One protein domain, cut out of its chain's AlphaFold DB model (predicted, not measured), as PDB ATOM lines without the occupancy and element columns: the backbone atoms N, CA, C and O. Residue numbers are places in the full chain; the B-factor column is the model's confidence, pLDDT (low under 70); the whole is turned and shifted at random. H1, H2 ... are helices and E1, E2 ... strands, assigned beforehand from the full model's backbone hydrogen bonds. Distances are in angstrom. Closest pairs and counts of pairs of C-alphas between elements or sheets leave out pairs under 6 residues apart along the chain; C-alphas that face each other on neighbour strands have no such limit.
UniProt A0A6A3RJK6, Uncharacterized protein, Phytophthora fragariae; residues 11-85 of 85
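Overview. This is residues 11 to 85 of the 85 residues of an uncharacterized protein of Phytophthora fragariae (UniProt A0A6A3RJK6). Two small strand units sit at opposite ends of a long, open chain: a three-stranded sheet, E1 to E3, and a lone hairpin, E4 and E5, with the short helix H1 between them on its own. The 75 printed residues run E1 E2 E3 H1 E4 E5, mixed in class, with 33 in named elements; both sheets are antiparallel, E1 - E2 - E3 being a meander, each strand the antiparallel neighbour of the one before. The whole is extended, radius of gyration of the C-alphas 18.9 A, spanning 55 by 28 by 19 A.

Along the chain. E1, residues 11 to 15, begins at C-alpha 11 (107.599, 152.119, 37.148) and is 11.2 A long. E2 is residues 20 to 24, 12.6 A; E3, 30 to 33, 9.8 A; H1, 50 to 57, 10.2 A; E4, 68 to 73, 14.8 A. E5, residues 80 to 84, 13.2 A, ends at C-alpha 84 (132.272, 137.414, 22.650).

Arrangement. Hairpin E1 and E2 has N 11 and O 23 at 2.9 A, within hydrogen-bond range. Hairpin E2 and E3 has N 22 and O 31 at 2.8 A. Hairpin E4 and E5 has N 72 and O 81 at 2.9 A. H1, with every O i to N i+4 pair within range, is not on the three-stranded sheet.

Size, cuts and confidence. The printed part has no cut. The link E3 to H1, 16 residues, is long. Residues 57 to 63 and 74 to 79 stand free. Sixteen residues, among them 56 to 64, have pLDDT under 70.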
ATOM      1  N   GLN A  11     108.466 151.121  36.535       88.06
ATOM      2  CA  GLN A  11     107.599 152.119  37.148       88.06
ATOM      3  C   GLN A  11     107.222 153.172  36.111       88.06
ATOM      4  O   GLN A  11     108.086 153.685  35.401       88.06
ATOM      5  N   VAL A  12     105.942 153.538  36.039       89.81
ATOM      6  CA  VAL A  12     105.519 154.691  35.236       89.81
ATOM      7  C   VAL A  12     106.016 155.965  35.913       89.81
ATOM      8  O   VAL A  12     105.569 156.312  37.003       89.81
ATOM      9  N   ALA A  13     106.941 156.662  35.257       91.38
ATOM     10  CA  ALA A  13     107.484 157.934  35.719       91.38
ATOM     11  C   ALA A  13     106.596 159.114  35.297       91.38
ATOM     12  O   ALA A  13     106.442 160.077  36.047       91.38
ATOM     13  N   LYS A  14     106.004 159.056  34.092       93.38
ATOM     14  CA  LYS A  14     105.132 160.121  33.570       93.38
ATOM     15  C   LYS A  14     104.164 159.608  32.506       93.38
ATOM     16  O   LYS A  14     104.558 158.859  31.614       93.38
ATOM     17  N   ALA A  15     102.921 160.083  32.541       93.50
ATOM     18  CA  ALA A  15     101.989 159.947  31.423       93.50
ATOM     19  C   ALA A  15     102.243 161.053  30.381       93.50
ATOM     20  O   ALA A  15     102.283 162.240  30.716       93.50
ATOM     21  N   LEU A  16     102.438 160.663  29.123       91.94
ATOM     22  CA  LEU A  16     102.554 161.553  27.966       91.94
ATOM     23  C   LEU A  16     101.250 161.484  27.146       91.94
ATOM     24  O   LEU A  16     100.464 160.558  27.335       91.94
ATOM     25  N   PRO A  17     100.999 162.422  26.211       91.94
ATOM     26  CA  PRO A  17      99.735 162.465  25.465       91.94
ATOM     27  C   PRO A  17      99.361 161.164  24.732       91.94
ATOM     28  O   PRO A  17      98.181 160.858  24.610       91.94
ATOM     29  N   TYR A  18     100.352 160.391  24.266       89.00
ATOM     30  CA  TYR A  18     100.139 159.158  23.486       89.00
ATOM     31  C   TYR A  18     101.017 157.979  23.939       89.00
ATOM     32  O   TYR A  18     101.095 156.949  23.265       89.00
ATOM     33  N   SER A  19     101.731 158.131  25.052       89.88
ATOM     34  CA  SER A  19     102.710 157.161  25.540       89.88
ATOM     35  C   SER A  19     102.967 157.356  27.031       89.88
ATOM     36  O   SER A  19     102.412 158.248  27.668       89.88
ATOM     37  N   PHE A  20     103.815 156.514  27.602       91.06
ATOM     38  CA  PHE A  20     104.227 156.600  28.991       91.06
ATOM     39  C   PHE A  20     105.742 156.557  29.065       91.06
ATOM     40  O   PHE A  20     106.379 155.744  28.396       91.06
ATOM     41  N   LEU A  21     106.310 157.427  29.889       92.19
ATOM     42  CA  LEU A  21     107.700 157.329  30.290       92.19
ATOM     43  C   LEU A  21     107.779 156.329  31.442       92.19
ATOM     44  O   LEU A  21     107.137 156.530  32.476       92.19
ATOM     45  N   VAL A  22     108.550 155.264  31.261       90.44
ATOM     46  CA  VAL A  22     108.790 154.244  32.278       90.44
ATOM     47  C   VAL A  22     110.243 154.207  32.688       90.44
ATOM     48  O   VAL A  22     111.122 154.380  31.851       90.44
ATOM     49  N   ARG A  23     110.484 153.940  33.966       90.50
ATOM     50  CA  ARG A  23     111.808 153.751  34.544       90.50
ATOM     51  C   ARG A  23     112.000 152.289  34.912       90.50
ATOM     52  O   ARG A  23     111.158 151.706  35.595       90.50
ATOM     53  N   HIS A  24     113.100 151.697  34.467       87.38
ATOM     54  CA  HIS A  24     113.491 150.357  34.884       87.38
ATOM     55  C   HIS A  24     113.928 150.394  36.352       87.38
ATOM     56  O   HIS A  24     114.863 151.122  36.681       87.38
ATOM     57  N   LEU A  25     113.308 149.602  37.231       84.81
ATOM     58  CA  LEU A  25     113.567 149.711  38.676       84.81
ATOM     59  C   LEU A  25     114.994 149.309  39.081       84.81
ATOM     60  O   LEU A  25     115.549 149.904  39.994       84.81
ATOM     61  N   LEU A  26     115.614 148.355  38.374       83.19
ATOM     62  CA  LEU A  26     117.003 147.947  38.652       83.19
ATOM     63  C   LEU A  26     118.053 148.854  37.988       83.19
ATOM     64  O   LEU A  26     118.907 149.421  38.653       83.19
ATOM     65  N   ALA A  27     118.004 148.978  36.657       84.44
ATOM     66  CA  ALA A  27     118.993 149.730  35.886       84.44
ATOM     67  C   ALA A  27     118.802 151.257  35.938       84.44
ATOM     68  O   ALA A  27     119.691 151.994  35.522       84.44
ATOM     69  N   GLY A  28     117.634 151.746  36.364       86.88
ATOM     70  CA  GLY A  28     117.303 153.174  36.418       86.88
ATOM     71  C   GLY A  28     117.052 153.846  35.061       86.88
ATOM     72  O   GLY A  28     116.641 155.003  35.035       86.88
ATOM     73  N   GLY A  29     117.267 153.150  33.940       88.69
ATOM     74  CA  GLY A  29     117.053 153.688  32.594       88.69
ATOM     75  C   GLY A  29     115.589 154.040  32.316       88.69
ATOM     76  O   GLY A  29     114.682 153.340  32.769       88.69
ATOM     77  N   GLU A  30     115.363 155.111  31.552       92.44
ATOM     78  CA  GLU A  30     114.030 155.597  31.188       92.44
ATOM     79  C   GLU A  30     113.708 155.373  29.707       92.44
ATOM     80  O   GLU A  30     114.560 155.547  28.836       92.44
ATOM     81  N   TYR A  31     112.458 155.009  29.419       88.56
ATOM     82  CA  TYR A  31     112.000 154.634  28.081       88.56
ATOM     83  C   TYR A  31     110.583 155.146  27.828       88.56
ATOM     84  O   TYR A  31     109.733 155.094  28.713       88.56
ATOM     85  N   ALA A  32     110.301 155.608  26.610       90.88
ATOM     86  CA  ALA A  32     108.945 155.946  26.188       90.88
ATOM     87  C   ALA A  32     108.289 154.730  25.521       90.88
ATOM     88  O   ALA A  32     108.791 154.231  24.514       90.88
ATOM     89  N   VAL A  33     107.167 154.258  26.064       86.81
ATOM     90  CA  VAL A  33     106.459 153.066  25.571       86.81
ATOM     91  C   VAL A  33     104.963 153.328  25.400       86.81
ATOM     92  O   VAL A  33     104.384 154.209  26.037       86.81
ATOM     93  N   ASN A  34     104.320 152.574  24.509       88.38
ATOM     94  CA  ASN A  34     102.873 152.629  24.332       88.38
ATOM     95  C   ASN A  34     102.164 151.863  25.463       88.38
ATOM     96  O   ASN A  34     102.663 150.842  25.928       88.38
ATOM     97  N   GLY A  35     100.969 152.310  25.861       81.62
ATOM     98  CA  GLY A  35     100.193 151.646  26.917       81.62
ATOM     99  C   GLY A  35      99.808 150.194  26.604       81.62
ATOM    100  O   GLY A  35      99.647 149.400  27.524       81.62
ATOM    101  N   SER A  36      99.727 149.813  25.324       82.56
ATOM    102  CA  SER A  36      99.467 148.424  24.909       82.56
ATOM    103  C   SER A  36     100.595 147.448  25.273       82.56
ATOM    104  O   SER A  36     100.368 146.242  25.301       82.56
ATOM    105  N   CYS A  37     101.793 147.954  25.589       77.94
ATOM    106  CA  CYS A  37     102.931 147.149  26.030       77.94
ATOM    107  C   CYS A  37     102.902 146.830  27.536       77.94
ATOM    108  O   CYS A  37     103.797 146.139  28.021       77.94
ATOM    109  N   PHE A  38     101.915 147.330  28.289       78.94
ATOM    110  CA  PHE A  38     101.836 147.111  29.731       78.94
ATOM    111  C   PHE A  38     101.000 145.904  30.125       78.94
ATOM    112  O   PHE A  38      99.919 145.650  29.597       78.94
ATOM    113  N   LYS A  39     101.476 145.224  31.168       77.06
ATOM    114  CA  LYS A  39     100.651 144.402  32.046       77.06
ATOM    115  C   LYS A  39     100.583 145.116  33.381       77.06
ATOM    116  O   LYS A  39     101.604 145.296  34.035       77.06
ATOM    117  N   PHE A  40      99.390 145.582  33.734       68.81
ATOM    118  CA  PHE A  40      99.195 146.375  34.938       68.81
ATOM    119  C   PHE A  40      99.439 145.523  36.182       68.81
ATOM    120  O   PHE A  40      98.810 144.485  36.377       68.81
ATOM    121  N   TYR A  41     100.349 146.001  37.019       69.50
ATOM    122  CA  TYR A  41     100.566 145.540  38.376       69.50
ATOM    123  C   TYR A  41     100.801 146.793  39.217       69.50
ATOM    124  O   TYR A  41     101.613 147.639  38.846       69.50
ATOM    125  N   HIS A  42     100.028 146.961  40.285       73.19
ATOM    126  CA  HIS A  42     100.109 148.124  41.158       73.19
ATOM    127  C   HIS A  42     100.166 147.640  42.597       73.19
ATOM    128  O   HIS A  42      99.173 147.140  43.124       73.19
ATOM    129  N   ASP A  43     101.314 147.842  43.225       73.62
ATOM    130  CA  ASP A  43     101.509 147.640  44.648       73.62
ATOM    131  C   ASP A  43     102.310 148.836  45.181       73.62
ATOM    132  O   ASP A  43     103.365 149.186  44.653       73.62
ATOM    133  N   LYS A  44     101.727 149.533  46.159       70.19
ATOM    134  CA  LYS A  44     102.282 150.754  46.766       70.19
ATOM    135  C   LYS A  44     103.429 150.444  47.730       70.19
ATOM    136  O   LYS A  44     104.233 151.327  48.007       70.19
ATOM    137  N   ASP A  45     103.470 149.206  48.214       71.69
ATOM    138  CA  ASP A  45     104.458 148.690  49.152       71.69
ATOM    139  C   ASP A  45     105.469 147.794  48.409       71.69
ATOM    140  O   ASP A  45     106.230 147.062  49.038       71.69
ATOM    141  N   LEU A  46     105.480 147.855  47.063       70.75
ATOM    142  CA  LEU A  46     106.424 147.131  46.219       70.75
ATOM    143  C   LEU A  46     107.839 147.653  46.456       70.75
ATOM    144  O   LEU A  46     108.302 148.587  45.798       70.75
ATOM    145  N   ASP A  47     108.522 147.020  47.393       69.38
ATOM    146  CA  ASP A  47     109.941 147.220  47.600       69.38
ATOM    147  C   ASP A  47     110.734 146.416  46.558       69.38
ATOM    148  O   ASP A  47     110.334 145.324  46.141       69.38
ATOM    149  N   VAL A  48     111.866 146.955  46.103       69.62
ATOM    150  CA  VAL A  48     112.748 146.270  45.145       69.62
ATOM    151  C   VAL A  48     113.587 145.257  45.925       69.62
ATOM    152  O   VAL A  48     114.769 145.459  46.194       69.62
ATOM    153  N   THR A  49     112.937 144.176  46.351       75.44
ATOM    154  CA  THR A  49     113.528 143.150  47.214       75.44
ATOM    155  C   THR A  49     114.388 142.160  46.427       75.44
ATOM    156  O   THR A  49     114.352 142.089  45.194       75.44
ATOM    157  N   ALA A  50     115.143 141.329  47.153       69.06
ATOM    158  CA  ALA A  50     115.921 140.232  46.578       69.06
ATOM    159  C   ALA A  50     115.077 139.297  45.687       69.06
ATOM    160  O   ALA A  50     115.573 138.808  44.678       69.06
ATOM    161  N   GLU A  51     113.791 139.117  45.996       68.19
ATOM    162  CA  GLU A  51     112.857 138.291  45.219       68.19
ATOM    163  C   GLU A  51     112.573 138.893  43.833       68.19
ATOM    164  O   GLU A  51     112.535 138.177  42.832       68.19
ATOM    165  N   ILE A  52     112.436 140.221  43.739       73.12
ATOM    166  CA  ILE A  52     112.289 140.918  42.453       73.12
ATOM    167  C   ILE A  52     113.588 140.835  41.649       73.12
ATOM    168  O   ILE A  52     113.555 140.608  40.437       73.12
ATOM    169  N   HIS A  53     114.735 140.983  42.313       69.38
ATOM    170  CA  HIS A  53     116.039 140.779  41.684       69.38
ATOM    171  C   HIS A  53     116.189 139.357  41.127       69.38
ATOM    172  O   HIS A  53     116.665 139.189  40.002       69.38
ATOM    173  N   GLU A  54     115.756 138.341  41.872       70.06
ATOM    174  CA  GLU A  54     115.793 136.942  41.449       70.06
ATOM    175  C   GLU A  54     114.830 136.685  40.285       70.06
ATOM    176  O   GLU A  54     115.238 136.113  39.276       70.06
ATOM    177  N   LEU A  55     113.603 137.214  40.333       70.56
ATOM    178  CA  LEU A  55     112.645 137.120  39.228       70.56
ATOM    179  C   LEU A  55     113.192 137.737  37.933       70.56
ATOM    180  O   LEU A  55     113.037 137.155  36.860       70.56
ATOM    181  N   VAL A  56     113.842 138.902  38.014       68.25
ATOM    182  CA  VAL A  56     114.483 139.530  36.847       68.25
ATOM    183  C   VAL A  56     115.711 138.746  36.391       68.25
ATOM    184  O   VAL A  56     115.944 138.623  35.193       68.25
ATOM    185  N   SER A  57     116.468 138.154  37.312       64.38
ATOM    186  CA  SER A  57     117.601 137.281  36.968       64.38
ATOM    187  C   SER A  57     117.138 136.006  36.253       64.38
ATOM    188  O   SER A  57     117.794 135.536  35.323       64.38
ATOM    189  N   LEU A  58     115.965 135.489  36.626       66.44
ATOM    190  CA  LEU A  58     115.302 134.358  35.978       66.44
ATOM    191  C   LEU A  58     114.673 134.719  34.626       66.44
ATOM    192  O   LEU A  58     114.328 133.812  33.868       66.44
ATOM    193  N   GLN A  59     114.546 136.003  34.266       63.91
ATOM    194  CA  GLN A  59     113.905 136.409  33.010       63.91
ATOM    195  C   GLN A  59     114.670 136.004  31.749       63.91
ATOM    196  O   GLN A  59     114.274 136.425  30.672       63.91
ATOM    197  N   VAL A  60     115.721 135.186  31.781       48.34
ATOM    198  CA  VAL A  60     116.695 135.066  30.686       48.34
ATOM    199  C   VAL A  60     117.278 136.463  30.400       48.34
ATOM    200  O   VAL A  60     116.648 137.510  30.521       48.34
ATOM    201  N   ILE A  61     118.525 136.562  30.003       54.81
ATOM    202  CA  ILE A  61     119.015 137.791  29.386       54.81
ATOM    203  C   ILE A  61     119.322 137.357  27.970       54.81
ATOM    204  O   ILE A  61     120.136 136.464  27.755       54.81
ATOM    205  N   VAL A  62     118.610 137.928  26.999       57.28
ATOM    206  CA  VAL A  62     119.055 137.828  25.612       57.28
ATOM    207  C   VAL A  62     120.245 138.769  25.525       57.28
ATOM    208  O   VAL A  62     120.085 139.977  25.375       57.28
ATOM    209  N   LEU A  63     121.433 138.213  25.741       57.72
ATOM    210  CA  LEU A  63     122.684 138.892  25.455       57.72
ATOM    211  C   LEU A  63     122.780 138.998  23.937       57.72
ATOM    212  O   LEU A  63     122.935 137.993  23.241       57.72
ATOM    213  N   GLU A  64     122.646 140.216  23.423       63.78
ATOM    214  CA  GLU A  64     122.952 140.488  22.029       63.78
ATOM    215  C   GLU A  64     124.467 140.337  21.843       63.78
ATOM    216  O   GLU A  64     125.264 141.187  22.239       63.78
ATOM    217  N   VAL A  65     124.871 139.200  21.283       72.31
ATOM    218  CA  VAL A  65     126.260 138.925  20.919       72.31
ATOM    219  C   VAL A  65     126.579 139.742  19.671       72.31
ATOM    220  O   VAL A  65     126.186 139.362  18.569       72.31
ATOM    221  N   ARG A  66     127.314 140.852  19.824       81.31
ATOM    222  CA  ARG A  66     127.734 141.674  18.676       81.31
ATOM    223  C   ARG A  66     128.659 140.898  17.748       81.31
ATOM    224  O   ARG A  66     128.495 140.957  16.531       81.31
ATOM    225  N   ARG A  67     129.641 140.178  18.308       85.38
ATOM    226  CA  ARG A  67     130.535 139.307  17.530       85.38
ATOM    227  C   ARG A  67     131.191 138.228  18.386       85.38
ATOM    228  O   ARG A  67     131.761 138.521  19.430       85.38
ATOM    229  N   ILE A  68     131.220 136.994  17.884       88.44
ATOM    230  CA  ILE A  68     132.071 135.930  18.438       88.44
ATOM    231  C   ILE A  68     133.504 136.168  17.954       88.44
ATOM    232  O   ILE A  68     133.759 136.196  16.749       88.44
ATOM    233  N   VAL A  69     134.438 136.360  18.883       94.56
ATOM    234  CA  VAL A  69     135.849 136.667  18.588       94.56
ATOM    235  C   VAL A  69     136.779 135.469  18.737       94.56
ATOM    236  O   VAL A  69     137.928 135.534  18.311       94.56
ATOM    237  N   GLY A  70     136.301 134.361  19.297       93.00
ATOM    238  CA  GLY A  70     137.104 133.151  19.401       93.00
ATOM    239  C   GLY A  70     136.382 132.002  20.080       93.00
ATOM    240  O   GLY A  70     135.287 132.158  20.617       93.00
ATOM    241  N   ARG A  71     137.034 130.840  20.062       92.06
ATOM    242  CA  ARG A  71     136.626 129.657  20.820       92.06
ATOM    243  C   ARG A  71     137.847 129.005  21.454       92.06
ATOM    244  O   ARG A  71     138.918 129.016  20.843       92.06
ATOM    245  N   ARG A  72     137.679 128.394  22.621       94.81
ATOM    246  CA  ARG A  72     138.693 127.536  23.249       94.81
ATOM    247  C   ARG A  72     138.025 126.339  23.910       94.81
ATOM    248  O   ARG A  72     136.860 126.415  24.271       94.81
ATOM    249  N   VAL A  73     138.759 125.244  24.063       93.44
ATOM    250  CA  VAL A  73     138.335 124.141  24.932       93.44
ATOM    251  C   VAL A  73     139.008 124.357  26.275       93.44
ATOM    252  O   VAL A  73     140.229 124.513  26.333       93.44
ATOM    253  N   ASN A  74     138.217 124.428  27.338       91.25
ATOM    254  CA  ASN A  74     138.736 124.575  28.685       91.25
ATOM    255  C   ASN A  74     139.478 123.287  29.070       91.25
ATOM    256  O   ASN A  74     138.906 122.204  29.057       91.25
ATOM    257  N   SER A  75     140.762 123.393  29.405       91.56
ATOM    258  CA  SER A  75     141.591 122.231  29.746       91.56
ATOM    259  C   SER A  75     141.242 121.600  31.097       91.56
ATOM    260  O   SER A  75     141.673 120.484  31.367       91.56
ATOM    261  N   VAL A  76     140.503 122.314  31.951       92.62
ATOM    262  CA  VAL A  76     140.075 121.860  33.281       92.62
ATOM    263  C   VAL A  76     138.693 121.209  33.217       92.62
ATOM    264  O   VAL A  76     138.525 120.122  33.760       92.62
ATOM    265  N   SER A  77     137.715 121.839  32.553       89.31
ATOM    266  CA  SER A  77     136.347 121.295  32.449       89.31
ATOM    267  C   SER A  77     136.104 120.441  31.199       89.31
ATOM    268  O   SER A  77     135.153 119.668  31.166       89.31
ATOM    269  N   GLY A  78     136.945 120.556  30.167       91.62
ATOM    270  CA  GLY A  78     136.750 119.904  28.865       91.62
ATOM    271  C   GLY A  78     135.682 120.566  27.985       91.62
ATOM    272  O   GLY A  78     135.397 120.080  26.891       91.62
ATOM    273  N   GLU A  79     135.086 121.667  28.437       93.75
ATOM    274  CA  GLU A  79     133.961 122.313  27.764       93.75
ATOM    275  C   GLU A  79     134.418 123.296  26.678       93.75
ATOM    276  O   GLU A  79     135.486 123.908  26.763       93.75
ATOM    277  N   LEU A  80     133.592 123.463  25.640       92.31
ATOM    278  CA  LEU A  80     133.813 124.465  24.599       92.31
ATOM    279  C   LEU A  80     133.332 125.838  25.086       92.31
ATOM    280  O   LEU A  80     132.138 126.056  25.274       92.31
ATOM    281  N   GLU A  81     134.255 126.784  25.205       92.81
ATOM    282  CA  GLU A  81     133.984 128.172  25.573       92.81
ATOM    283  C   GLU A  81     134.055 129.087  24.342       92.81
ATOM    284  O   GLU A  81     134.937 128.946  23.486       92.81
ATOM    285  N   LEU A  82     133.141 130.059  24.267       90.81
ATOM    286  CA  LEU A  82     133.092 131.082  23.221       90.81
ATOM    287  C   LEU A  82     133.459 132.448  23.803       90.81
ATOM    288  O   LEU A  82     132.898 132.880  24.808       90.81
ATOM    289  N   HIS A  83     134.367 133.153  23.135       87.62
ATOM    290  CA  HIS A  83     134.684 134.540  23.449       87.62
ATOM    291  C   HIS A  83     133.811 135.468  22.609       87.62
ATOM    292  O   HIS A  83     133.746 135.330  21.385       87.62
ATOM    293  N   VAL A  84     133.175 136.435  23.264       88.12
ATOM    294  CA  VAL A  84     132.272 137.414  22.650       88.12
ATOM    295  C   VAL A  84     132.797 138.826  22.928       88.12
ATOM    296  O   VAL A  84     133.307 139.069  24.021       88.12
ATOM    297  N   ALA A  85     132.710 139.722  21.938       72.44
ATOM    298  CA  ALA A  85     133.051 141.148  22.037       72.44
ATOM    299  C   ALA A  85     131.821 142.045  21.891       72.44
ATOM    300  O   ALA A  85     130.847 141.599  21.236       72.44
TER     301      ALA A  85